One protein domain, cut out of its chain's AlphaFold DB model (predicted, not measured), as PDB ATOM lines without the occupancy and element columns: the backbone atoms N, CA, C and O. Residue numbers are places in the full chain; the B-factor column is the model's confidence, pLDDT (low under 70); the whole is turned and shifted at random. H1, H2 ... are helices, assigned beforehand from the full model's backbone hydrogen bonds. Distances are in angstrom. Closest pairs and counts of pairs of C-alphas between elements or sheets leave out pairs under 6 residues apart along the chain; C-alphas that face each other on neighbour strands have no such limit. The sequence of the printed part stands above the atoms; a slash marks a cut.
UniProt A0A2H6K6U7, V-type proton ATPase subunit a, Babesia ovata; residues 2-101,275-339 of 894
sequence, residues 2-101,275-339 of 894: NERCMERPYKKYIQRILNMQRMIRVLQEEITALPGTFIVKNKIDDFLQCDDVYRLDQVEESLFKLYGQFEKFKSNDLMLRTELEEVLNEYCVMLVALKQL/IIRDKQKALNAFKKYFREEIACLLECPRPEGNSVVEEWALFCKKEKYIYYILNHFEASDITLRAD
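AT A GLANCE: This is residues 2 to 101 and 275 to 339 of the 894 residues of the protein "V-type proton ATPase subunit a" of Babesia ovata (UniProt A0A2H6K6U7). Two pairs of antiparallel helices, H3 with H4 and H1 with H5, follow each other along a long rod, and the very long H3 reaches from the one pair to the other; its residues 92 to 101 stick out free at one end. The short H2 sits at the side of H5. The printed part has 165 residues with five named helices, H1 to H5 in chain order, and no named strand: all helix. It is only just extended, close to loose, with a radius of gyration of the C-alphas of 23.5 A and spans of 87 by 42 by 21 A.

IN THESE COORDINATES: H3, residues 56 to 101, is 66.9 A long, from C-alpha 56 at (2.576, -16.410, -16.848) to C-alpha 101 at (-0.848, -76.293, 12.706). H4, residues 275 to 298, measures 34.1 A, H1, residues 11 to 32, 31.3 A, and H5, residues 308 to 326, 27.2 A. H2 is residues 44 to 48.

HOW THE PARTS SIT: H3 with residues 77 to 88 touches H4, opposite ways at a shallow tilt of 24 degrees; the closest C-alphas, of Leu 84 and Lys 279, are 6.3 A apart. H3 with residues 60 to 67 touches H1 at a steep tilt of 39 degrees, closest at C-alphas Met 23 and Tyr 67, 6.9 A. H5, the hub, touches H1, H2 and H4. It runs opposite ways to H1 at 24 degrees, a shallow tilt, closest at C-alphas Ile 14 and Lys 320, 5.9 A. H2 and H5 only just touch, with 3 pairs of C-alphas within 8 A, closest at Phe 47 and Glu 311, 6.8 A. H2 and H4 are apart. In H1 to H5 every O i to N i+4 pair is within hydrogen-bond range.

THE WHOLE: Residues 102 to 274 are not printed; C-alphas 101 and 275 are 23.9 A apart across the cut. The link H1 to H2 is long. Confidence is under 70 in 40 residues, among them 34 to 53 and 295 to 307.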
ATOM      1  N   ASN A   2       9.337   3.803  -2.185       69.00
ATOM      2  CA  ASN A   2       8.123   3.307  -1.500       69.00
ATOM      3  C   ASN A   2       8.222   3.098   0.022       69.00
ATOM      4  O   ASN A   2       7.232   2.735   0.651       69.00
ATOM      5  N   GLU A   3       9.380   3.343   0.635       64.25
ATOM      6  CA  GLU A   3       9.554   3.245   2.093       64.25
ATOM      7  C   GLU A   3       8.621   4.197   2.861       64.25
ATOM      8  O   GLU A   3       8.132   3.853   3.930       64.25
ATOM      9  N   ARG A   4       8.294   5.353   2.268       60.41
ATOM     10  CA  ARG A   4       7.391   6.348   2.864       60.41
ATOM     11  C   ARG A   4       5.914   5.956   2.779       60.41
ATOM     12  O   ARG A   4       5.149   6.302   3.669       60.41
ATOM     13  N   CYS A   5       5.519   5.247   1.722       60.06
ATOM     14  CA  CYS A   5       4.125   4.866   1.486       60.06
ATOM     15  C   CYS A   5       3.776   3.490   2.070       60.06
ATOM     16  O   CYS A   5       2.599   3.206   2.243       60.06
ATOM     17  N   MET A   6       4.764   2.627   2.356       63.41
ATOM     18  CA  MET A   6       4.611   1.249   2.876       63.41
ATOM     19  C   MET A   6       3.698   0.303   2.060       63.41
ATOM     20  O   MET A   6       3.609  -0.891   2.362       63.41
ATOM     21  N   GLU A   7       3.067   0.775   0.989       68.06
ATOM     22  CA  GLU A   7       2.232  -0.014   0.090       68.06
ATOM     23  C   GLU A   7       3.078  -0.697  -0.994       68.06
ATOM     24  O   GLU A   7       3.891  -0.076  -1.679       68.06
ATOM     25  N   ARG A   8       2.889  -2.014  -1.157       76.44
ATOM     26  CA  ARG A   8       3.551  -2.827  -2.193       76.44
ATOM     27  C   ARG A   8       2.512  -3.312  -3.214       76.44
ATOM     28  O   ARG A   8       1.862  -4.333  -2.952       76.44
ATOM     29  N   PRO A   9       2.344  -2.633  -4.362       77.31
ATOM     30  CA  PRO A   9       1.237  -2.893  -5.287       77.31
ATOM     31  C   PRO A   9       1.292  -4.290  -5.930       77.31
ATOM     32  O   PRO A   9       0.256  -4.934  -6.102       77.31
ATOM     33  N   TYR A  10       2.487  -4.832  -6.200       82.38
ATOM     34  CA  TYR A  10       2.657  -6.121  -6.886       82.38
ATOM     35  C   TYR A  10       2.822  -7.320  -5.942       82.38
ATOM     36  O   TYR A  10       3.195  -8.414  -6.371       82.38
ATOM     37  N   LYS A  11       2.509  -7.174  -4.646       84.50
ATOM     38  CA  LYS A  11       2.636  -8.264  -3.658       84.50
ATOM     39  C   LYS A  11       1.879  -9.537  -4.066       84.50
ATOM     40  O   LYS A  11       2.413 -10.631  -3.907       84.50
ATOM     41  N   LYS A  12       0.662  -9.405  -4.609       87.31
ATOM     42  CA  LYS A  12      -0.164 -10.552  -5.039       87.31
ATOM     43  C   LYS A  12       0.487 -11.343  -6.178       87.31
ATOM     44  O   LYS A  12       0.470 -12.569  -6.147       87.31
ATOM     45  N   TYR A  13       1.107 -10.652  -7.137       86.00
ATOM     46  CA  TYR A  13       1.821 -11.282  -8.251       86.00
ATOM     47  C   TYR A  13       3.048 -12.054  -7.763       86.00
ATOM     48  O   TYR A  13       3.245 -13.203  -8.149       86.00
ATOM     49  N   ILE A  14       3.813 -11.483  -6.827       86.44
ATOM     50  CA  ILE A  14       4.946 -12.187  -6.213       86.44
ATOM     51  C   ILE A  14       4.477 -13.432  -5.454       86.44
ATOM     52  O   ILE A  14       5.075 -14.491  -5.605       86.44
ATOM     53  N   GLN A  15       3.395 -13.345  -4.671       87.81
ATOM     54  CA  GLN A  15       2.846 -14.507  -3.960       87.81
ATOM     55  C   GLN A  15       2.405 -15.624  -4.917       87.81
ATOM     56  O   GLN A  15       2.685 -16.793  -4.656       87.81
ATOM     57  N   ARG A  16       1.772 -15.268  -6.042       89.38
ATOM     58  CA  ARG A  16       1.396 -16.210  -7.109       89.38
ATOM     59  C   ARG A  16       2.624 -16.946  -7.656       89.38
ATOM     60  O   ARG A  16       2.647 -18.173  -7.675       89.38
ATOM     61  N   ILE A  17       3.685 -16.211  -7.989       87.56
ATOM     62  CA  ILE A  17       4.930 -16.783  -8.526       87.56
ATOM     63  C   ILE A  17       5.672 -17.625  -7.478       87.56
ATOM     64  O   ILE A  17       6.209 -18.681  -7.807       87.56
ATOM     65  N   LEU A  18       5.679 -17.217  -6.205       87.69
ATOM     66  CA  LEU A  18       6.268 -18.009  -5.120       87.69
ATOM     67  C   LEU A  18       5.550 -19.353  -4.941       87.69
ATOM     68  O   LEU A  18       6.208 -20.370  -4.721       87.69
ATOM     69  N   ASN A  19       4.223 -19.389  -5.089       88.88
ATOM     70  CA  ASN A  19       3.469 -20.643  -5.065       88.88
ATOM     71  C   ASN A  19       3.859 -21.562  -6.232       88.88
ATOM     72  O   ASN A  19       4.051 -22.759  -6.012       88.88
ATOM     73  N   MET A  20       4.039 -21.011  -7.437       86.25
ATOM     74  CA  MET A  20       4.536 -21.767  -8.594       86.25
ATOM     75  C   MET A  20       5.954 -22.302  -8.354       86.25
ATOM     76  O   MET A  20       6.206 -23.485  -8.567       86.25
ATOM     77  N   GLN A  21       6.868 -21.480  -7.823       87.56
ATOM     78  CA  GLN A  21       8.224 -21.920  -7.467       87.56
ATOM     79  C   GLN A  21       8.213 -23.044  -6.430       87.56
ATOM     80  O   GLN A  21       8.981 -23.996  -6.557       87.56
ATOM     81  N   ARG A  22       7.324 -22.973  -5.431       88.00
ATOM     82  CA  ARG A  22       7.144 -24.045  -4.446       88.00
ATOM     83  C   ARG A  22       6.699 -25.347  -5.111       88.00
ATOM     84  O   ARG A  22       7.257 -26.392  -4.803       88.00
ATOM     85  N   MET A  23       5.721 -25.293  -6.020       86.69
ATOM     86  CA  MET A  23       5.259 -26.476  -6.762       86.69
ATOM     87  C   MET A  23       6.383 -27.086  -7.602       86.69
ATOM     88  O   MET A  23       6.582 -28.296  -7.561       86.69
ATOM     89  N   ILE A  24       7.161 -26.255  -8.303       84.94
ATOM     90  CA  ILE A  24       8.312 -26.705  -9.098       84.94
ATOM     91  C   ILE A  24       9.385 -27.339  -8.206       84.94
ATOM     92  O   ILE A  24       9.915 -28.382  -8.565       84.94
ATOM     93  N   ARG A  25       9.680 -26.764  -7.031       84.62
ATOM     94  CA  ARG A  25      10.653 -27.328  -6.080       84.62
ATOM     95  C   ARG A  25      10.241 -28.722  -5.608       84.62
ATOM     96  O   ARG A  25      11.057 -29.632  -5.661       84.62
ATOM     97  N   VAL A  26       8.973 -28.897  -5.230       84.56
ATOM     98  CA  VAL A  26       8.429 -30.212  -4.845       84.56
ATOM     99  C   VAL A  26       8.544 -31.208  -6.000       84.56
ATOM    100  O   VAL A  26       8.977 -32.335  -5.790       84.56
ATOM    101  N   LEU A  27       8.216 -30.796  -7.230       81.44
ATOM    102  CA  LEU A  27       8.384 -31.653  -8.409       81.44
ATOM    103  C   LEU A  27       9.856 -32.025  -8.641       81.44
ATOM    104  O   LEU A  27      10.146 -33.181  -8.926       81.44
ATOM    105  N   GLN A  28      10.789 -31.080  -8.498       80.38
ATOM    106  CA  GLN A  28      12.223 -31.333  -8.659       80.38
ATOM    107  C   GLN A  28      12.763 -32.303  -7.601       80.38
ATOM    108  O   GLN A  28      13.463 -33.240  -7.971       80.38
ATOM    109  N   GLU A  29      12.421 -32.116  -6.323       80.12
ATOM    110  CA  GLU A  29      12.820 -33.016  -5.229       80.12
ATOM    111  C   GLU A  29      12.350 -34.453  -5.491       80.12
ATOM    112  O   GLU A  29      13.136 -35.399  -5.411       80.12
ATOM    113  N   GLU A  30      11.092 -34.619  -5.894       75.12
ATOM    114  CA  GLU A  30      10.504 -35.931  -6.172       75.12
ATOM    115  C   GLU A  30      11.086 -36.582  -7.439       75.12
ATOM    116  O   GLU A  30      11.302 -37.793  -7.465       75.12
ATOM    117  N   ILE A  31      11.407 -35.798  -8.476       75.19
ATOM    118  CA  ILE A  31      12.126 -36.305  -9.656       75.19
ATOM    119  C   ILE A  31      13.518 -36.786  -9.240       75.19
ATOM    120  O   ILE A  31      13.896 -37.907  -9.568       75.19
ATOM    121  N   THR A  32      14.263 -36.002  -8.453       71.88
ATOM    122  CA  THR A  32      15.608 -36.396  -7.996       71.88
ATOM    123  C   THR A  32      15.615 -37.610  -7.068       71.88
ATOM    124  O   THR A  32      16.618 -38.319  -7.010       71.88
ATOM    125  N   ALA A  33      14.508 -37.889  -6.372       71.62
ATOM    126  CA  ALA A  33      14.359 -39.085  -5.549       71.62
ATOM    127  C   ALA A  33      14.243 -40.381  -6.379       71.62
ATOM    128  O   ALA A  33      14.427 -41.473  -5.836       71.62
ATOM    129  N   LEU A  34      13.957 -40.295  -7.686       67.75
ATOM    130  CA  LEU A  34      13.824 -41.457  -8.565       67.75
ATOM    131  C   LEU A  34      15.176 -41.845  -9.194       67.75
ATOM    132  O   LEU A  34      15.786 -41.038  -9.904       67.75
ATOM    133  N   PRO A  35      15.632 -43.100  -9.022       57.34
ATOM    134  CA  PRO A  35      16.890 -43.561  -9.596       57.34
ATOM    135  C   PRO A  35      16.827 -43.567 -11.130       57.34
ATOM    136  O   PRO A  35      15.912 -44.137 -11.727       57.34
ATOM    137  N   GLY A  36      17.825 -42.952 -11.773       55.75
ATOM    138  CA  GLY A  36      17.977 -42.939 -13.234       55.75
ATOM    139  C   GLY A  36      17.433 -41.701 -13.952       55.75
ATOM    140  O   GLY A  36      17.424 -41.693 -15.181       55.75
ATOM    141  N   THR A  37      17.012 -40.656 -13.231       54.53
ATOM    142  CA  THR A  37      16.636 -39.370 -13.837       54.53
ATOM    143  C   THR A  37      17.690 -38.303 -13.538       54.53
ATOM    144  O   THR A  37      18.039 -38.053 -12.388       54.53
ATOM    145  N   PHE A  38      18.238 -37.686 -14.585       55.88
ATOM    146  CA  PHE A  38      19.149 -36.550 -14.463       55.88
ATOM    147  C   PHE A  38      18.482 -35.346 -15.115       55.88
ATOM    148  O   PHE A  38      18.189 -35.368 -16.309       55.88
ATOM    149  N   ILE A  39      18.230 -34.302 -14.326       60.28
ATOM    150  CA  ILE A  39      17.757 -33.025 -14.858       60.28
ATOM    151  C   ILE A  39      18.929 -32.403 -15.618       60.28
ATOM    152  O   ILE A  39      19.964 -32.096 -15.023       60.28
ATOM    153  N   VAL A  40      18.775 -32.225 -16.931       58.19
ATOM    154  CA  VAL A  40      19.765 -31.517 -17.744       58.19
ATOM    155  C   VAL A  40      19.574 -30.027 -17.488       58.19
ATOM    156  O   VAL A  40      18.650 -29.396 -17.998       58.19
ATOM    157  N   LYS A  41      20.438 -29.482 -16.637       59.78
ATOM    158  CA  LYS A  41      20.586 -28.044 -16.406       59.78
ATOM    159  C   LYS A  41      21.784 -27.560 -17.221       59.78
ATOM    160  O   LYS A  41      22.714 -28.345 -17.398       59.78
ATOM    161  N   ASN A  42      21.767 -26.297 -17.668       56.12
ATOM    162  CA  ASN A  42      22.950 -25.444 -17.946       56.12
ATOM    163  C   ASN A  42      22.964 -24.655 -19.268       56.12
ATOM    164  O   ASN A  42      24.049 -24.344 -19.761       56.12
ATOM    165  N   LYS A  43      21.827 -24.220 -19.829       58.62
ATOM    166  CA  LYS A  43      21.865 -23.162 -20.863       58.62
ATOM    167  C   LYS A  43      20.829 -22.060 -20.627       58.62
ATOM    168  O   LYS A  43      19.704 -22.124 -21.107       58.62
ATOM    169  N   ILE A  44      21.225 -21.031 -19.872       60.31
ATOM    170  CA  ILE A  44      20.415 -19.823 -19.591       60.31
ATOM    171  C   ILE A  44      20.297 -18.930 -20.840       60.31
ATOM    172  O   ILE A  44      19.273 -18.283 -21.049       60.31
ATOM    173  N   ASP A  45      21.321 -18.932 -21.698       59.16
ATOM    174  CA  ASP A  45      21.355 -18.126 -22.925       59.16
ATOM    175  C   ASP A  45      20.318 -18.578 -23.967       59.16
ATOM    176  O   ASP A  45      19.707 -17.735 -24.624       59.16
ATOM    177  N   ASP A  46      20.057 -19.885 -24.064       58.91
ATOM    178  CA  ASP A  46      19.028 -20.439 -24.957       58.91
ATOM    179  C   ASP A  46      17.609 -20.131 -24.449       58.91
ATOM    180  O   ASP A  46      16.699 -19.875 -25.241       58.91
ATOM    181  N   PHE A  47      17.427 -20.088 -23.122       64.25
ATOM    182  CA  PHE A  47      16.170 -19.687 -22.489       64.25
ATOM    183  C   PHE A  47      15.856 -18.203 -22.750       64.25
ATOM    184  O   PHE A  47      14.758 -17.873 -23.197       64.25
ATOM    185  N   LEU A  48      16.827 -17.304 -22.544       64.25
ATOM    186  CA  LEU A  48      16.631 -15.857 -22.710       64.25
ATOM    187  C   LEU A  48      16.272 -15.450 -24.148       64.25
ATOM    188  O   LEU A  48      15.542 -14.481 -24.335       64.25
ATOM    189  N   GLN A  49      16.748 -16.183 -25.159       61.19
ATOM    190  CA  GLN A  49      16.410 -15.929 -26.566       61.19
ATOM    191  C   GLN A  49      14.964 -16.300 -26.929       61.19
ATOM    192  O   GLN A  49      14.457 -15.846 -27.951       61.19
ATOM    193  N   CYS A  50      14.304 -17.140 -26.127       55.53
ATOM    194  CA  CYS A  50      12.971 -17.686 -26.402       55.53
ATOM    195  C   CYS A  50      11.924 -17.300 -25.347       55.53
ATOM    196  O   CYS A  50      10.863 -17.916 -25.279       55.53
ATOM    197  N   ASP A  51      12.209 -16.288 -24.534       62.41
ATOM    198  CA  ASP A  51      11.371 -15.891 -23.404       62.41
ATOM    199  C   ASP A  51       9.941 -15.479 -23.796       62.41
ATOM    200  O   ASP A  51       8.993 -15.805 -23.084       62.41
ATOM    201  N   ASP A  52       9.764 -14.875 -24.976       62.28
ATOM    202  CA  ASP A  52       8.458 -14.428 -25.489       62.28
ATOM    203  C   ASP A  52       7.445 -15.572 -25.703       62.28
ATOM    204  O   ASP A  52       6.252 -15.334 -25.920       62.28
ATOM    205  N   VAL A  53       7.910 -16.826 -25.676       65.19
ATOM    206  CA  VAL A  53       7.080 -18.025 -25.846       65.19
ATOM    207  C   VAL A  53       6.264 -18.326 -24.585       65.19
ATOM    208  O   VAL A  53       5.159 -18.861 -24.689       65.19
ATOM    209  N   TYR A  54       6.763 -17.964 -23.400       71.31
ATOM    210  CA  TYR A  54       6.143 -18.321 -22.126       71.31
ATOM    211  C   TYR A  54       5.305 -17.171 -21.565       71.31
ATOM    212  O   TYR A  54       5.784 -16.067 -21.326       71.31
ATOM    213  N   ARG A  55       4.018 -17.440 -21.316       77.69
ATOM    214  CA  ARG A  55       3.112 -16.502 -20.639       77.69
ATOM    215  C   ARG A  55       2.785 -16.999 -19.241       77.69
ATOM    216  O   ARG A  55       2.435 -18.166 -19.081       77.69
ATOM    217  N   LEU A  56       2.809 -16.092 -18.261       80.00
ATOM    218  CA  LEU A  56       2.576 -16.410 -16.848       80.00
ATOM    219  C   LEU A  56       1.299 -17.231 -16.621       80.00
ATOM    220  O   LEU A  56       1.349 -18.257 -15.951       80.00
ATOM    221  N   ASP A  57       0.180 -16.821 -17.222       83.81
ATOM    222  CA  ASP A  57      -1.106 -17.501 -17.028       83.81
ATOM    223  C   ASP A  57      -1.126 -18.916 -17.628       83.81
ATOM    224  O   ASP A  57      -1.697 -19.830 -17.039       83.81
ATOM    225  N   GLN A  58      -0.468 -19.119 -18.776       84.25
ATOM    226  CA  GLN A  58      -0.408 -20.431 -19.431       84.25
ATOM    227  C   GLN A  58       0.460 -21.408 -18.639       84.25
ATOM    228  O   GLN A  58       0.054 -22.549 -18.429       84.25
ATOM    229  N   VAL A  59       1.627 -20.942 -18.173       82.31
ATOM    230  CA  VAL A  59       2.551 -21.749 -17.363       82.31
ATOM    231  C   VAL A  59       1.918 -22.099 -16.019       82.31
ATOM    232  O   VAL A  59       2.063 -23.225 -15.550       82.31
ATOM    233  N   GLU A  60       1.186 -21.173 -15.397       84.94
ATOM    234  CA  GLU A  60       0.469 -21.466 -14.155       84.94
ATOM    235  C   GLU A  60      -0.617 -22.522 -14.368       84.94
ATOM    236  O   GLU A  60      -0.679 -23.486 -13.606       84.94
ATOM    237  N   GLU A  61      -1.451 -22.380 -15.400       86.88
ATOM    238  CA  GLU A  61      -2.523 -23.341 -15.663       86.88
ATOM    239  C   GLU A  61      -1.965 -24.745 -15.939       86.88
ATOM    240  O   GLU A  61      -2.476 -25.731 -15.397       86.88
ATOM    241  N   SER A  62      -0.897 -24.854 -16.738       83.31
ATOM    242  CA  SER A  62      -0.236 -26.135 -16.998       83.31
ATOM    243  C   SER A  62       0.400 -26.714 -15.735       83.31
ATOM    244  O   SER A  62       0.219 -27.898 -15.454       83.31
ATOM    245  N   LEU A  63       1.087 -25.887 -14.942       85.31
ATOM    246  CA  LEU A  63       1.748 -26.319 -13.713       85.31
ATOM    247  C   LEU A  63       0.733 -26.781 -12.663       85.31
ATOM    248  O   LEU A  63       0.947 -27.805 -12.022       85.31
ATOM    249  N   PHE A  64      -0.386 -26.074 -12.506       86.62
ATOM    250  CA  PHE A  64      -1.421 -26.432 -11.539       86.62
ATOM    251  C   PHE A  64      -2.136 -27.731 -11.926       86.62
ATOM    252  O   PHE A  64      -2.380 -28.582 -11.070       86.62
ATOM    253  N   LYS A  65      -2.437 -27.920 -13.220       86.19
ATOM    254  CA  LYS A  65      -2.998 -29.181 -13.732       86.19
ATOM    255  C   LYS A  65      -2.050 -30.350 -13.477       86.19
ATOM    256  O   LYS A  65      -2.490 -31.368 -12.945       86.19
ATOM    257  N   LEU A  66      -0.771 -30.176 -13.801       82.81
ATOM    258  CA  LEU A  66       0.258 -31.192 -13.602       82.81
ATOM    259  C   LEU A  66       0.449 -31.519 -12.117       82.81
ATOM    260  O   LEU A  66       0.410 -32.682 -11.727       82.81
ATOM    261  N   TYR A  67       0.589 -30.499 -11.270       84.81
ATOM    262  CA  TYR A  67       0.747 -30.670  -9.827       84.81
ATOM    263  C   TYR A  67      -0.469 -31.369  -9.204       84.81
ATOM    264  O   TYR A  67      -0.315 -32.290  -8.406       84.81
ATOM    265  N   GLY A  68      -1.687 -31.007  -9.618       85.69
ATOM    266  CA  GLY A  68      -2.906 -31.674  -9.159       85.69
ATOM    267  C   GLY A  68      -3.015 -33.134  -9.619       85.69
ATOM    268  O   GLY A  68      -3.525 -33.976  -8.879       85.69
ATOM    269  N   GLN A  69      -2.537 -33.467 -10.822       83.38
ATOM    270  CA  GLN A  69      -2.428 -34.860 -11.277       83.38
ATOM    271  C   GLN A  69      -1.388 -35.631 -10.458       83.38
ATOM    272  O   GLN A  69      -1.648 -36.763 -10.053       83.38
ATOM    273  N   PHE A  70      -0.257 -34.997 -10.158       81.75
ATOM    274  CA  PHE A  70       0.821 -35.559  -9.353       81.75
ATOM    275  C   PHE A  70       0.385 -35.849  -7.910       81.75
ATOM    276  O   PHE A  70       0.645 -36.928  -7.383       81.75
ATOM    277  N   GLU A  71      -0.335 -34.926  -7.268       84.31
ATOM    278  CA  GLU A  71      -0.843 -35.110  -5.904       84.31
ATOM    279  C   GLU A  71      -1.844 -36.271  -5.827       84.31
ATOM    280  O   GLU A  71      -1.754 -37.126  -4.942       84.31
ATOM    281  N   LYS A  72      -2.749 -36.368  -6.810       85.81
ATOM    282  CA  LYS A  72      -3.659 -37.517  -6.944       85.81
ATOM    283  C   LYS A  72      -2.898 -38.818  -7.157       85.81
ATOM    284  O   LYS A  72      -3.236 -39.826  -6.544       85.81
ATOM    285  N   PHE A  73      -1.869 -38.797  -8.001       81.81
ATOM    286  CA  PHE A  73      -1.019 -39.957  -8.236       81.81
ATOM    287  C   PHE A  73      -0.339 -40.418  -6.941       81.81
ATOM    288  O   PHE A  73      -0.430 -41.594  -6.598       81.81
ATOM    289  N   LYS A  74       0.253 -39.497  -6.175       82.81
ATOM    290  CA  LYS A  74       0.900 -39.790  -4.888       82.81
ATOM    291  C   LYS A  74      -0.076 -40.378  -3.872       82.81
ATOM    292  O   LYS A  74       0.246 -41.365  -3.216       82.81
ATOM    293  N   SER A  75      -1.276 -39.807  -3.768       87.00
ATOM    294  CA  SER A  75      -2.326 -40.341  -2.895       87.00
ATOM    295  C   SER A  75      -2.733 -41.761  -3.298       87.00
ATOM    296  O   SER A  75      -2.926 -42.609  -2.429       87.00
ATOM    297  N   ASN A  76      -2.843 -42.033  -4.600       87.38
ATOM    298  CA  ASN A  76      -3.209 -43.352  -5.110       87.38
ATOM    299  C   ASN A  76      -2.083 -44.383  -4.922       87.38
ATOM    300  O   ASN A  76      -2.369 -45.512  -4.536       87.38
ATOM    301  N   ASP A  77      -0.818 -44.011  -5.152       84.81
ATOM    302  CA  ASP A  77       0.340 -44.887  -4.910       84.81
ATOM    303  C   ASP A  77       0.453 -45.242  -3.424       84.81
ATOM    304  O   ASP A  77       0.607 -46.413  -3.081       84.81
ATOM    305  N   LEU A  78       0.290 -44.256  -2.534       86.38
ATOM    306  CA  LEU A  78       0.269 -44.488  -1.092       86.38
ATOM    307  C   LEU A  78      -0.856 -45.450  -0.699       86.38
ATOM    308  O   LEU A  78      -0.600 -46.420   0.008       86.38
ATOM    309  N   MET A  79      -2.075 -45.217  -1.194       88.56
ATOM    310  CA  MET A  79      -3.228 -46.078  -0.923       88.56
ATOM    311  C   MET A  79      -2.981 -47.518  -1.388       88.56
ATOM    312  O   MET A  79      -3.175 -48.449  -0.612       88.56
ATOM    313  N   LEU A  80      -2.482 -47.713  -2.612       85.69
ATOM    314  CA  LEU A  80      -2.166 -49.042  -3.142       85.69
ATOM    315  C   LEU A  80      -1.052 -49.737  -2.356       85.69
ATOM    316  O   LEU A  80      -1.136 -50.944  -2.139       85.69
ATOM    317  N   ARG A  81      -0.029 -49.001  -1.907       83.81
ATOM    318  CA  ARG A  81       1.023 -49.545  -1.038       83.81
ATOM    319  C   ARG A  81       0.482 -49.950   0.320       83.81
ATOM    320  O   ARG A  81       0.823 -51.028   0.786       83.81
ATOM    321  N   THR A  82      -0.363 -49.129   0.939       86.25
ATOM    322  CA  THR A  82      -0.984 -49.457   2.229       86.25
ATOM    323  C   THR A  82      -1.884 -50.685   2.113       86.25
ATOM    324  O   THR A  82      -1.787 -51.581   2.945       86.25
ATOM    325  N   GLU A  83      -2.696 -50.781   1.058       86.94
ATOM    326  CA  GLU A  83      -3.522 -51.965   0.793       86.94
ATOM    327  C   GLU A  83      -2.667 -53.212   0.534       86.94
ATOM    328  O   GLU A  83      -2.930 -54.271   1.100       86.94
ATOM    329  N   LEU A  84      -1.621 -53.100  -0.290       85.31
ATOM    330  CA  LEU A  84      -0.676 -54.191  -0.539       85.31
ATOM    331  C   LEU A  84      -0.027 -54.655   0.769       85.31
ATOM    332  O   LEU A  84       0.045 -55.852   1.039       85.31
ATOM    333  N   GLU A  85       0.431 -53.714   1.588       83.38
ATOM    334  CA  GLU A  85       1.048 -53.984   2.877       83.38
ATOM    335  C   GLU A  85       0.069 -54.675   3.834       83.38
ATOM    336  O   GLU A  85       0.462 -55.589   4.552       83.38
ATOM    337  N   GLU A  86      -1.209 -54.295   3.841       85.19
ATOM    338  CA  GLU A  86      -2.255 -54.954   4.631       85.19
ATOM    339  C   GLU A  86      -2.502 -56.397   4.199       85.19
ATOM    340  O   GLU A  86      -2.530 -57.283   5.053       85.19
ATOM    341  N   VAL A  87      -2.588 -56.648   2.895       86.12
ATOM    342  CA  VAL A  87      -2.752 -58.000   2.345       86.12
ATOM    343  C   VAL A  87      -1.505 -58.851   2.635       86.12
ATOM    344  O   VAL A  87      -1.616 -60.012   3.023       86.12
ATOM    345  N   LEU A  88      -0.307 -58.269   2.520       83.06
ATOM    346  CA  LEU A  88       0.963 -58.928   2.843       83.06
ATOM    347  C   LEU A  88       1.062 -59.275   4.336       83.06
ATOM    348  O   LEU A  88       1.509 -60.362   4.704       83.06
ATOM    349  N   ASN A  89       0.620 -58.361   5.197       83.56
ATOM    350  CA  ASN A  89       0.526 -58.562   6.637       83.56
ATOM    351  C   ASN A  89      -0.456 -59.711   6.965       83.56
ATOM    352  O   ASN A  89      -0.096 -60.608   7.725       83.56
ATOM    353  N   GLU A  90      -1.646 -59.747   6.354       85.12
ATOM    354  CA  GLU A  90      -2.614 -60.850   6.519       85.12
ATOM    355  C   GLU A  90      -2.008 -62.193   6.079       85.12
ATOM    356  O   GLU A  90      -2.080 -63.194   6.799       85.12
ATOM    357  N   TYR A  91      -1.330 -62.201   4.929       84.06
ATOM    358  CA  TYR A  91      -0.653 -63.380   4.395       84.06
ATOM    359  C   TYR A  91       0.439 -63.897   5.350       84.06
ATOM    360  O   TYR A  91       0.516 -65.103   5.599       84.06
ATOM    361  N   CYS A  92       1.246 -63.010   5.947       81.12
ATOM    362  CA  CYS A  92       2.230 -63.368   6.978       81.12
ATOM    363  C   CYS A  92       1.584 -64.085   8.170       81.12
ATOM    364  O   CYS A  92       2.081 -65.125   8.607       81.12
ATOM    365  N   VAL A  93       0.476 -63.550   8.696       82.88
ATOM    366  CA  VAL A  93      -0.225 -64.132   9.851       82.88
ATOM    367  C   VAL A  93      -0.774 -65.519   9.516       82.88
ATOM    368  O   VAL A  93      -0.570 -66.467  10.278       82.88
ATOM    369  N   MET A  94      -1.399 -65.674   8.348       82.25
ATOM    370  CA  MET A  94      -1.938 -66.958   7.882       82.25
ATOM    371  C   MET A  94      -0.844 -68.007   7.641       82.25
ATOM    372  O   MET A  94      -1.033 -69.192   7.926       82.25
ATOM    373  N   LEU A  95       0.328 -67.588   7.160       81.00
ATOM    374  CA  LEU A  95       1.475 -68.474   6.965       81.00
ATOM    375  C   LEU A  95       2.033 -68.983   8.303       81.00
ATOM    376  O   LEU A  95       2.360 -70.167   8.424       81.00
ATOM    377  N   VAL A  96       2.081 -68.125   9.328       79.75
ATOM    378  CA  VAL A  96       2.433 -68.530  10.700       79.75
ATOM    379  C   VAL A  96       1.398 -69.503  11.267       79.75
ATOM    380  O   VAL A  96       1.787 -70.512  11.858       79.75
ATOM    381  N   ALA A  97       0.105 -69.271  11.018       77.88
ATOM    382  CA  ALA A  97      -0.966 -70.189  11.413       77.88
ATOM    383  C   ALA A  97      -0.796 -71.582  10.808       77.88
ATOM    384  O   ALA A  97      -0.855 -72.590  11.514       77.88
ATOM    385  N   LEU A  98      -0.497 -71.648   9.509       78.50
ATOM    386  CA  LEU A  98      -0.240 -72.907   8.819       78.50
ATOM    387  C   LEU A  98       1.002 -73.621   9.372       78.50
ATOM    388  O   LEU A  98       0.984 -74.842   9.530       78.50
ATOM    389  N   LYS A  99       2.071 -72.882   9.694       78.06
ATOM    390  CA  LYS A  99       3.295 -73.452  10.277       78.06
ATOM    391  C   LYS A  99       3.029 -74.068  11.654       78.06
ATOM    392  O   LYS A  99       3.448 -75.197  11.887       78.06
ATOM    393  N   GLN A 100       2.294 -73.377  12.524       75.38
ATOM    394  CA  GLN A 100       1.941 -73.886  13.854       75.38
ATOM    395  C   GLN A 100       1.039 -75.127  13.798       75.38
ATOM    396  O   GLN A 100       1.292 -76.090  14.517       75.38
ATOM    397  N   LEU A 101       0.040 -75.139  12.909       71.38
ATOM    398  CA  LEU A 101      -0.848 -76.293  12.706       71.38
ATOM    399  C   LEU A 101      -0.133 -77.498  12.074       71.38
ATOM    400  O   LEU A 101      -0.534 -78.641  12.276       71.38
ATOM    401  N   ILE A 275      -4.492 -61.734  -5.014       90.38
ATOM    402  CA  ILE A 275      -4.673 -60.309  -4.694       90.38
ATOM    403  C   ILE A 275      -3.326 -59.574  -4.650       90.38
ATOM    404  O   ILE A 275      -3.208 -58.486  -5.216       90.38
ATOM    405  N   ILE A 276      -2.300 -60.151  -4.013       87.31
ATOM    406  CA  ILE A 276      -0.954 -59.554  -3.951       87.31
ATOM    407  C   ILE A 276      -0.406 -59.358  -5.364       87.31
ATOM    408  O   ILE A 276       0.056 -58.266  -5.698       87.31
ATOM    409  N   ARG A 277      -0.503 -60.382  -6.217       86.94
ATOM    410  CA  ARG A 277       0.009 -60.330  -7.592       86.94
ATOM    411  C   ARG A 277      -0.691 -59.258  -8.425       86.94
ATOM    412  O   ARG A 277      -0.024 -58.511  -9.147       86.94
ATOM    413  N   ASP A 278      -2.009 -59.142  -8.304       90.19
ATOM    414  CA  ASP A 278      -2.790 -58.121  -9.002       90.19
ATOM    415  C   ASP A 278      -2.449 -56.707  -8.522       90.19
ATOM    416  O   ASP A 278      -2.242 -55.804  -9.340       90.19
ATOM    417  N   LYS A 279      -2.301 -56.511  -7.206       87.62
ATOM    418  CA  LYS A 279      -1.904 -55.223  -6.615       87.62
ATOM    419  C   LYS A 279      -0.480 -54.829  -7.010       87.62
ATOM    420  O   LYS A 279      -0.259 -53.676  -7.373       87.62
ATOM    421  N   GLN A 280       0.469 -55.765  -7.044       86.06
ATOM    422  CA  GLN A 280       1.828 -55.509  -7.541       86.06
ATOM    423  C   GLN A 280       1.848 -55.158  -9.024       86.06
ATOM    424  O   GLN A 280       2.558 -54.242  -9.439       86.06
ATOM    425  N   LYS A 281       1.057 -55.858  -9.840       87.81
ATOM    426  CA  LYS A 281       0.928 -55.553 -11.266       87.81
ATOM    427  C   LYS A 281       0.348 -54.157 -11.481       87.81
ATOM    428  O   LYS A 281       0.861 -53.424 -12.325       87.81
ATOM    429  N   ALA A 282      -0.663 -53.776 -10.699       88.12
ATOM    430  CA  ALA A 282      -1.203 -52.421 -10.702       88.12
ATOM    431  C   ALA A 282      -0.126 -51.396 -10.311       88.12
ATOM    432  O   ALA A 282       0.093 -50.441 -11.051       88.12
ATOM    433  N   LEU A 283       0.612 -51.631  -9.222       85.19
ATOM    434  CA  LEU A 283       1.678 -50.745  -8.743       85.19
ATOM    435  C   LEU A 283       2.783 -50.560  -9.797       85.19
ATOM    436  O   LEU A 283       3.194 -49.439 -10.088       85.19
ATOM    437  N   ASN A 284       3.218 -51.640 -10.444       84.56
ATOM    438  CA  ASN A 284       4.219 -51.583 -11.509       84.56
ATOM    439  C   ASN A 284       3.709 -50.853 -12.759       84.56
ATOM    440  O   ASN A 284       4.461 -50.090 -13.367       84.56
ATOM    441  N   ALA A 285       2.436 -51.034 -13.126       85.75
ATOM    442  CA  ALA A 285       1.809 -50.268 -14.201       85.75
ATOM    443  C   ALA A 285       1.750 -48.767 -13.865       85.75
ATOM    444  O   ALA A 285       2.077 -47.946 -14.719       85.75
ATOM    445  N   PHE A 286       1.434 -48.410 -12.614       82.75
ATOM    446  CA  PHE A 286       1.452 -47.026 -12.132       82.75
ATOM    447  C   PHE A 286       2.863 -46.426 -12.118       82.75
ATOM    448  O   PHE A 286       3.056 -45.327 -12.636       82.75
ATOM    449  N   LYS A 287       3.870 -47.151 -11.611       80.44
ATOM    450  CA  LYS A 287       5.285 -46.734 -11.660       80.44
ATOM    451  C   LYS A 287       5.751 -46.501 -13.100       80.44
ATOM    452  O   LYS A 287       6.485 -45.549 -13.353       80.44
ATOM    453  N   LYS A 288       5.339 -47.356 -14.041       83.31
ATOM    454  CA  LYS A 288       5.678 -47.216 -15.464       83.31
ATOM    455  C   LYS A 288       5.022 -45.980 -16.082       83.31
ATOM    456  O   LYS A 288       5.734 -45.173 -16.667       83.31
ATOM    457  N   TYR A 289       3.714 -45.811 -15.890       82.81
ATOM    458  CA  TYR A 289       2.976 -44.623 -16.330       82.81
ATOM    459  C   TYR A 289       3.630 -43.335 -15.814       82.81
ATOM    460  O   TYR A 289       3.851 -42.389 -16.559       82.81
ATOM    461  N   PHE A 290       4.030 -43.327 -14.544       77.81
ATOM    462  CA  PHE A 290       4.681 -42.181 -13.925       77.81
ATOM    463  C   PHE A 290       6.067 -41.880 -14.495       77.81
ATOM    464  O   PHE A 290       6.399 -40.718 -14.710       77.81
ATOM    465  N   ARG A 291       6.877 -42.908 -14.784       76.25
ATOM    466  CA  ARG A 291       8.162 -42.711 -15.473       76.25
ATOM    467  C   ARG A 291       7.971 -42.157 -16.881       76.25
ATOM    468  O   ARG A 291       8.797 -41.361 -17.298       76.25
ATOM    469  N   GLU A 292       6.923 -42.561 -17.594       76.62
ATOM    470  CA  GLU A 292       6.594 -42.029 -18.924       76.62
ATOM    471  C   GLU A 292       6.147 -40.559 -18.846       76.62
ATOM    472  O   GLU A 292       6.619 -39.732 -19.624       76.62
ATOM    473  N   GLU A 293       5.336 -40.201 -17.847       74.81
ATOM    474  CA  GLU A 293       4.930 -38.812 -17.600       74.81
ATOM    475  C   GLU A 293       6.134 -37.930 -17.220       74.81
ATOM    476  O   GLU A 293       6.327 -36.844 -17.763       74.81
ATOM    477  N   ILE A 294       7.004 -38.418 -16.329       72.38
ATOM    478  CA  ILE A 294       8.248 -37.730 -15.961       72.38
ATOM    479  C   ILE A 294       9.203 -37.655 -17.149       72.38
ATOM    480  O   ILE A 294       9.876 -36.642 -17.315       72.38
ATOM    481  N   ALA A 295       9.257 -38.685 -17.995       69.19
ATOM    482  CA  ALA A 295      10.059 -38.654 -19.209       69.19
ATOM    483  C   ALA A 295       9.593 -37.538 -20.151       69.19
ATOM    484  O   ALA A 295      10.453 -36.865 -20.692       69.19
ATOM    485  N   CYS A 296       8.288 -37.269 -20.266       68.00
ATOM    486  CA  CYS A 296       7.751 -36.124 -21.014       68.00
ATOM    487  C   CYS A 296       8.176 -34.771 -20.403       68.00
ATOM    488  O   CYS A 296       8.518 -33.833 -21.117       68.00
ATOM    489  N   LEU A 297       8.232 -34.672 -19.070       66.12
ATOM    490  CA  LEU A 297       8.711 -33.472 -18.362       66.12
ATOM    491  C   LEU A 297      10.235 -33.267 -18.456       66.12
ATOM    492  O   LEU A 297      10.726 -32.135 -18.388       66.12
ATOM    493  N   LEU A 298      10.978 -34.368 -18.570       61.47
ATOM    494  CA  LEU A 298      12.426 -34.407 -18.772       61.47
ATOM    495  C   LEU A 298      12.810 -34.299 -20.249       61.47
ATOM    496  O   LEU A 298      13.967 -33.980 -20.539       61.47
ATOM    497  N   GLU A 299      11.876 -34.578 -21.162       59.62
ATOM    498  CA  GLU A 299      12.107 -34.560 -22.596       59.62
ATOM    499  C   GLU A 299      12.561 -33.161 -22.975       59.62
ATOM    500  O   GLU A 299      11.948 -32.152 -22.627       59.62
ATOM    501  N   CYS A 300      13.711 -33.101 -23.636       56.00
ATOM    502  CA  CYS A 300      14.240 -31.845 -24.113       56.00
ATOM    503  C   CYS A 300      13.391 -31.456 -25.328       56.00
ATOM    504  O   CYS A 300      13.474 -32.145 -26.348       56.00
ATOM    505  N   PRO A 301      12.613 -30.357 -25.291       56.66
ATOM    506  CA  PRO A 301      11.831 -29.931 -26.450       56.66
ATOM    507  C   PRO A 301      12.718 -29.591 -27.664       56.66
ATOM    508  O   PRO A 301      12.205 -29.373 -28.763       56.66
ATOM    509  N   ARG A 302      14.050 -29.522 -27.489       55.66
ATOM    510  CA  ARG A 302      15.041 -29.215 -28.528       55.66
ATOM    511  C   ARG A 302      16.329 -30.032 -28.343       55.66
ATOM    512  O   ARG A 302      16.722 -30.275 -27.200       55.66
ATOM    513  N   PRO A 303      17.026 -30.409 -29.436       50.41
ATOM    514  CA  PRO A 303      18.345 -31.023 -29.337       50.41
ATOM    515  C   PRO A 303      19.300 -30.041 -28.641       50.41
ATOM    516  O   PRO A 303      19.488 -28.923 -29.109       50.41
ATOM    517  N   GLU A 304      19.863 -30.471 -27.511       51.59
ATOM    518  CA  GLU A 304      20.722 -29.694 -26.598       51.59
ATOM    519  C   GLU A 304      20.064 -28.615 -25.700       51.59
ATOM    520  O   GLU A 304      20.792 -27.765 -25.176       51.59
ATOM    521  N   GLY A 305      18.736 -28.638 -25.509       56.00
ATOM    522  CA  GLY A 305      18.002 -27.718 -24.618       56.00
ATOM    523  C   GLY A 305      17.890 -28.173 -23.152       56.00
ATOM    524  O   GLY A 305      18.313 -29.273 -22.799       56.00
ATOM    525  N   ASN A 306      17.305 -27.325 -22.294       62.75
ATOM    526  CA  ASN A 306      17.018 -27.664 -20.893       62.75
ATOM    527  C   ASN A 306      15.754 -28.544 -20.797       62.75
ATOM    528  O   ASN A 306      14.911 -28.550 -21.696       62.75
ATOM    529  N   SER A 307      15.580 -29.255 -19.679       69.81
ATOM    530  CA  SER A 307      14.297 -29.904 -19.369       69.81
ATOM    531  C   SER A 307      13.185 -28.859 -19.189       69.81
ATOM    532  O   SER A 307      13.426 -27.787 -18.627       69.81
ATOM    533  N   VAL A 308      11.950 -29.182 -19.584       72.94
ATOM    534  CA  VAL A 308      10.791 -28.262 -19.506       72.94
ATOM    535  C   VAL A 308      10.580 -27.724 -18.085       72.94
ATOM    536  O   VAL A 308      10.308 -26.540 -17.889       72.94
ATOM    537  N   VAL A 309      10.781 -28.576 -17.075       75.88
ATOM    538  CA  VAL A 309      10.686 -28.196 -15.653       75.88
ATOM    539  C   VAL A 309      11.720 -27.132 -15.269       75.88
ATOM    540  O   VAL A 309      11.421 -26.235 -14.480       75.88
ATOM    541  N   GLU A 310      12.928 -27.204 -15.829       76.25
ATOM    542  CA  GLU A 310      13.983 -26.218 -15.579       76.25
ATOM    543  C   GLU A 310      13.696 -24.897 -16.307       76.25
ATOM    544  O   GLU A 310      13.888 -23.828 -15.730       76.25
ATOM    545  N   GLU A 311      13.149 -24.939 -17.524       78.06
ATOM    546  CA  GLU A 311      12.705 -23.727 -18.231       78.06
ATOM    547  C   GLU A 311      11.583 -23.003 -17.470       78.06
ATOM    548  O   GLU A 311      11.639 -21.785 -17.297       78.06
ATOM    549  N   TRP A 312      10.606 -23.739 -16.927       81.62
ATOM    550  CA  TRP A 312       9.569 -23.160 -16.063       81.62
ATOM    551  C   TRP A 312      10.146 -22.577 -14.769       81.62
ATOM    552  O   TRP A 312       9.683 -21.529 -14.304       81.62
ATOM    553  N   ALA A 313      11.170 -23.212 -14.193       82.06
ATOM    554  CA  ALA A 313      11.858 -22.703 -13.011       82.06
ATOM    555  C   ALA A 313      12.576 -21.373 -13.301       82.06
ATOM    556  O   ALA A 313      12.431 -20.414 -12.533       82.06
ATOM    557  N   LEU A 314      13.317 -21.299 -14.412       80.06
ATOM    558  CA  LEU A 314      14.014 -20.093 -14.869       80.06
ATOM    559  C   LEU A 314      13.028 -18.962 -15.181       80.06
ATOM    560  O   LEU A 314      13.232 -17.833 -14.732       80.06
ATOM    561  N   PHE A 315      11.913 -19.277 -15.842       84.00
ATOM    562  CA  PHE A 315      10.838 -18.326 -16.117       84.00
ATOM    563  C   PHE A 315      10.232 -17.742 -14.837       84.00
ATOM    564  O   PHE A 315      10.170 -16.522 -14.672       84.00
ATOM    565  N   CYS A 316       9.866 -18.586 -13.868       84.00
ATOM    566  CA  CYS A 316       9.329 -18.109 -12.592       84.00
ATOM    567  C   CYS A 316      10.343 -17.241 -11.831       84.00
ATOM    568  O   CYS A 316       9.963 -16.277 -11.167       84.00
ATOM    569  N   LYS A 317      11.640 -17.575 -11.889       83.00
ATOM    570  CA  LYS A 317      12.702 -16.756 -11.279       83.00
ATOM    571  C   LYS A 317      12.786 -15.385 -11.938       83.00
ATOM    572  O   LYS A 317      12.736 -14.388 -11.221       83.00
ATOM    573  N   LYS A 318      12.847 -15.339 -13.270       85.12
ATOM    574  CA  LYS A 318      12.865 -14.105 -14.061       85.12
ATOM    575  C   LYS A 318      11.713 -13.175 -13.671       85.12
ATOM    576  O   LYS A 318      11.939 -12.037 -13.263       85.12
ATOM    577  N   GLU A 319      10.489 -13.690 -13.734       84.12
ATOM    578  CA  GLU A 319       9.273 -12.913 -13.502       84.12
ATOM    579  C   GLU A 319       9.181 -12.410 -12.049       84.12
ATOM    580  O   GLU A 319       8.805 -11.263 -11.795       84.12
ATOM    581  N   LYS A 320       9.622 -13.222 -11.074       86.62
ATOM    582  CA  LYS A 320       9.729 -12.803  -9.666       86.62
ATOM    583  C   LYS A 320      10.601 -11.555  -9.522       86.62
ATOM    584  O   LYS A 320      10.211 -10.630  -8.812       86.62
ATOM    585  N   TYR A 321      11.770 -11.531 -10.166       84.38
ATOM    586  CA  TYR A 321      12.690 -10.395 -10.078       84.38
ATOM    587  C   TYR A 321      12.120  -9.132 -10.731       84.38
ATOM    588  O   TYR A 321      12.301  -8.044 -10.187       84.38
ATOM    589  N   ILE A 322      11.373  -9.268 -11.830       86.62
ATOM    590  CA  ILE A 322      10.689  -8.137 -12.475       86.62
ATOM    591  C   ILE A 322       9.680  -7.505 -11.510       86.62
ATOM    592  O   ILE A 322       9.772  -6.311 -11.224       86.62
ATOM    593  N   TYR A 323       8.766  -8.293 -10.930       86.44
ATOM    594  CA  TYR A 323       7.786  -7.760  -9.972       86.44
ATOM    595  C   TYR A 323       8.414  -7.274  -8.666       86.44
ATOM    596  O   TYR A 323       7.899  -6.346  -8.040       86.44
ATOM    597  N   TYR A 324       9.524  -7.879  -8.244       85.44
ATOM    598  CA  TYR A 324      10.292  -7.399  -7.102       85.44
ATOM    599  C   TYR A 324      10.812  -5.978  -7.346       85.44
ATOM    600  O   TYR A 324      10.633  -5.117  -6.492       85.44
ATOM    601  N   ILE A 325      11.352  -5.693  -8.532       84.81
ATOM    602  CA  ILE A 325      11.837  -4.351  -8.889       84.81
ATOM    603  C   ILE A 325      10.691  -3.366  -9.074       84.81
ATOM    604  O   ILE A 325      10.764  -2.249  -8.565       84.81
ATOM    605  N   LEU A 326       9.598  -3.788  -9.713       85.50
ATOM    606  CA  LEU A 326       8.399  -2.959  -9.854       85.50
ATOM    607  C   LEU A 326       7.817  -2.534  -8.495       85.50
ATOM    608  O   LEU A 326       7.251  -1.451  -8.389       85.50
ATOM    609  N   ASN A 327       7.999  -3.324  -7.430       85.75
ATOM    610  CA  ASN A 327       7.604  -2.928  -6.073       85.75
ATOM    611  C   ASN A 327       8.439  -1.788  -5.475       85.75
ATOM    612  O   ASN A 327       8.017  -1.221  -4.467       85.75
ATOM    613  N   HIS A 328       9.602  -1.457  -6.038       82.00
ATOM    614  CA  HIS A 328      10.406  -0.315  -5.601       82.00
ATOM    615  C   HIS A 328      10.016   0.994  -6.303       82.00
ATOM    616  O   HIS A 328      10.472   2.055  -5.868       82.00
ATOM    617  N   PHE A 329       9.191   0.931  -7.353       85.19
ATOM    618  CA  PHE A 329       8.778   2.089  -8.145       85.19
ATOM    619  C   PHE A 329       7.594   2.808  -7.510       85.19
ATOM    620  O   PHE A 329       6.667   2.174  -7.005       85.19
ATOM    621  N   GLU A 330       7.607   4.132  -7.580       81.19
ATOM    622  CA  GLU A 330       6.494   4.963  -7.141       81.19
ATOM    623  C   GLU A 330       5.409   4.930  -8.223       81.19
ATOM    624  O   GLU A 330       5.635   5.330  -9.372       81.19
ATOM    625  N   ALA A 331       4.245   4.385  -7.875       73.69
ATOM    626  CA  ALA A 331       3.118   4.273  -8.787       73.69
ATOM    627  C   ALA A 331       2.220   5.509  -8.682       73.69
ATOM    628  O   ALA A 331       1.708   5.827  -7.613       73.69
ATOM    629  N   SER A 332       2.006   6.177  -9.812       76.00
ATOM    630  CA  SER A 332       0.910   7.123 -10.021       76.00
ATOM    631  C   SER A 332      -0.104   6.502 -10.991       76.00
ATOM    632  O   SER A 332       0.236   5.547 -11.691       76.00
ATOM    633  N   ASP A 333      -1.328   7.037 -11.066       69.62
ATOM    634  CA  ASP A 333      -2.477   6.428 -11.768       69.62
ATOM    635  C   ASP A 333      -2.193   5.987 -13.219       69.62
ATOM    636  O   ASP A 333      -2.841   5.076 -13.733       69.62
ATOM    637  N   ILE A 334      -1.232   6.627 -13.900       77.50
ATOM    638  CA  ILE A 334      -0.877   6.344 -15.305       77.50
ATOM    639  C   ILE A 334       0.645   6.195 -15.509       77.50
ATOM    640  O   ILE A 334       1.091   5.679 -16.535       77.50
ATOM    641  N   THR A 335       1.473   6.620 -14.550       80.69
ATOM    642  CA  THR A 335       2.934   6.681 -14.710       80.69
ATOM    643  C   THR A 335       3.659   6.008 -13.556       80.69
ATOM    644  O   THR A 335       3.378   6.295 -12.394       80.69
ATOM    645  N   LEU A 336       4.646   5.173 -13.879       82.56
ATOM    646  CA  LEU A 336       5.594   4.622 -12.911       82.56
ATOM    647  C   LEU A 336       6.842   5.503 -12.886       82.56
ATOM    648  O   LEU A 336       7.459   5.731 -13.930       82.56
ATOM    649  N   ARG A 337       7.221   5.985 -11.701       83.25
ATOM    650  CA  ARG A 337       8.473   6.712 -11.489       83.25
ATOM    651  C   ARG A 337       9.496   5.791 -10.829       83.25
ATOM    652  O   ARG A 337       9.218   5.149  -9.818       83.25
ATOM    653  N   ALA A 338      10.693   5.762 -11.403       83.62
ATOM    654  CA  ALA A 338      11.827   5.018 -10.883       83.62
ATOM    655  C   ALA A 338      13.073   5.905 -10.910       83.62
ATOM    656  O   ALA A 338      13.475   6.370 -11.975       83.62
ATOM    657  N   ASP A 339      13.686   6.100  -9.746       82.50
ATOM    658  CA  ASP A 339      14.998   6.726  -9.634       82.50
ATOM    659  C   ASP A 339      16.049   5.602  -9.605       82.50
ATOM    660  O   ASP A 339      15.985   4.696  -8.768       82.50
TER     661      ASP A 339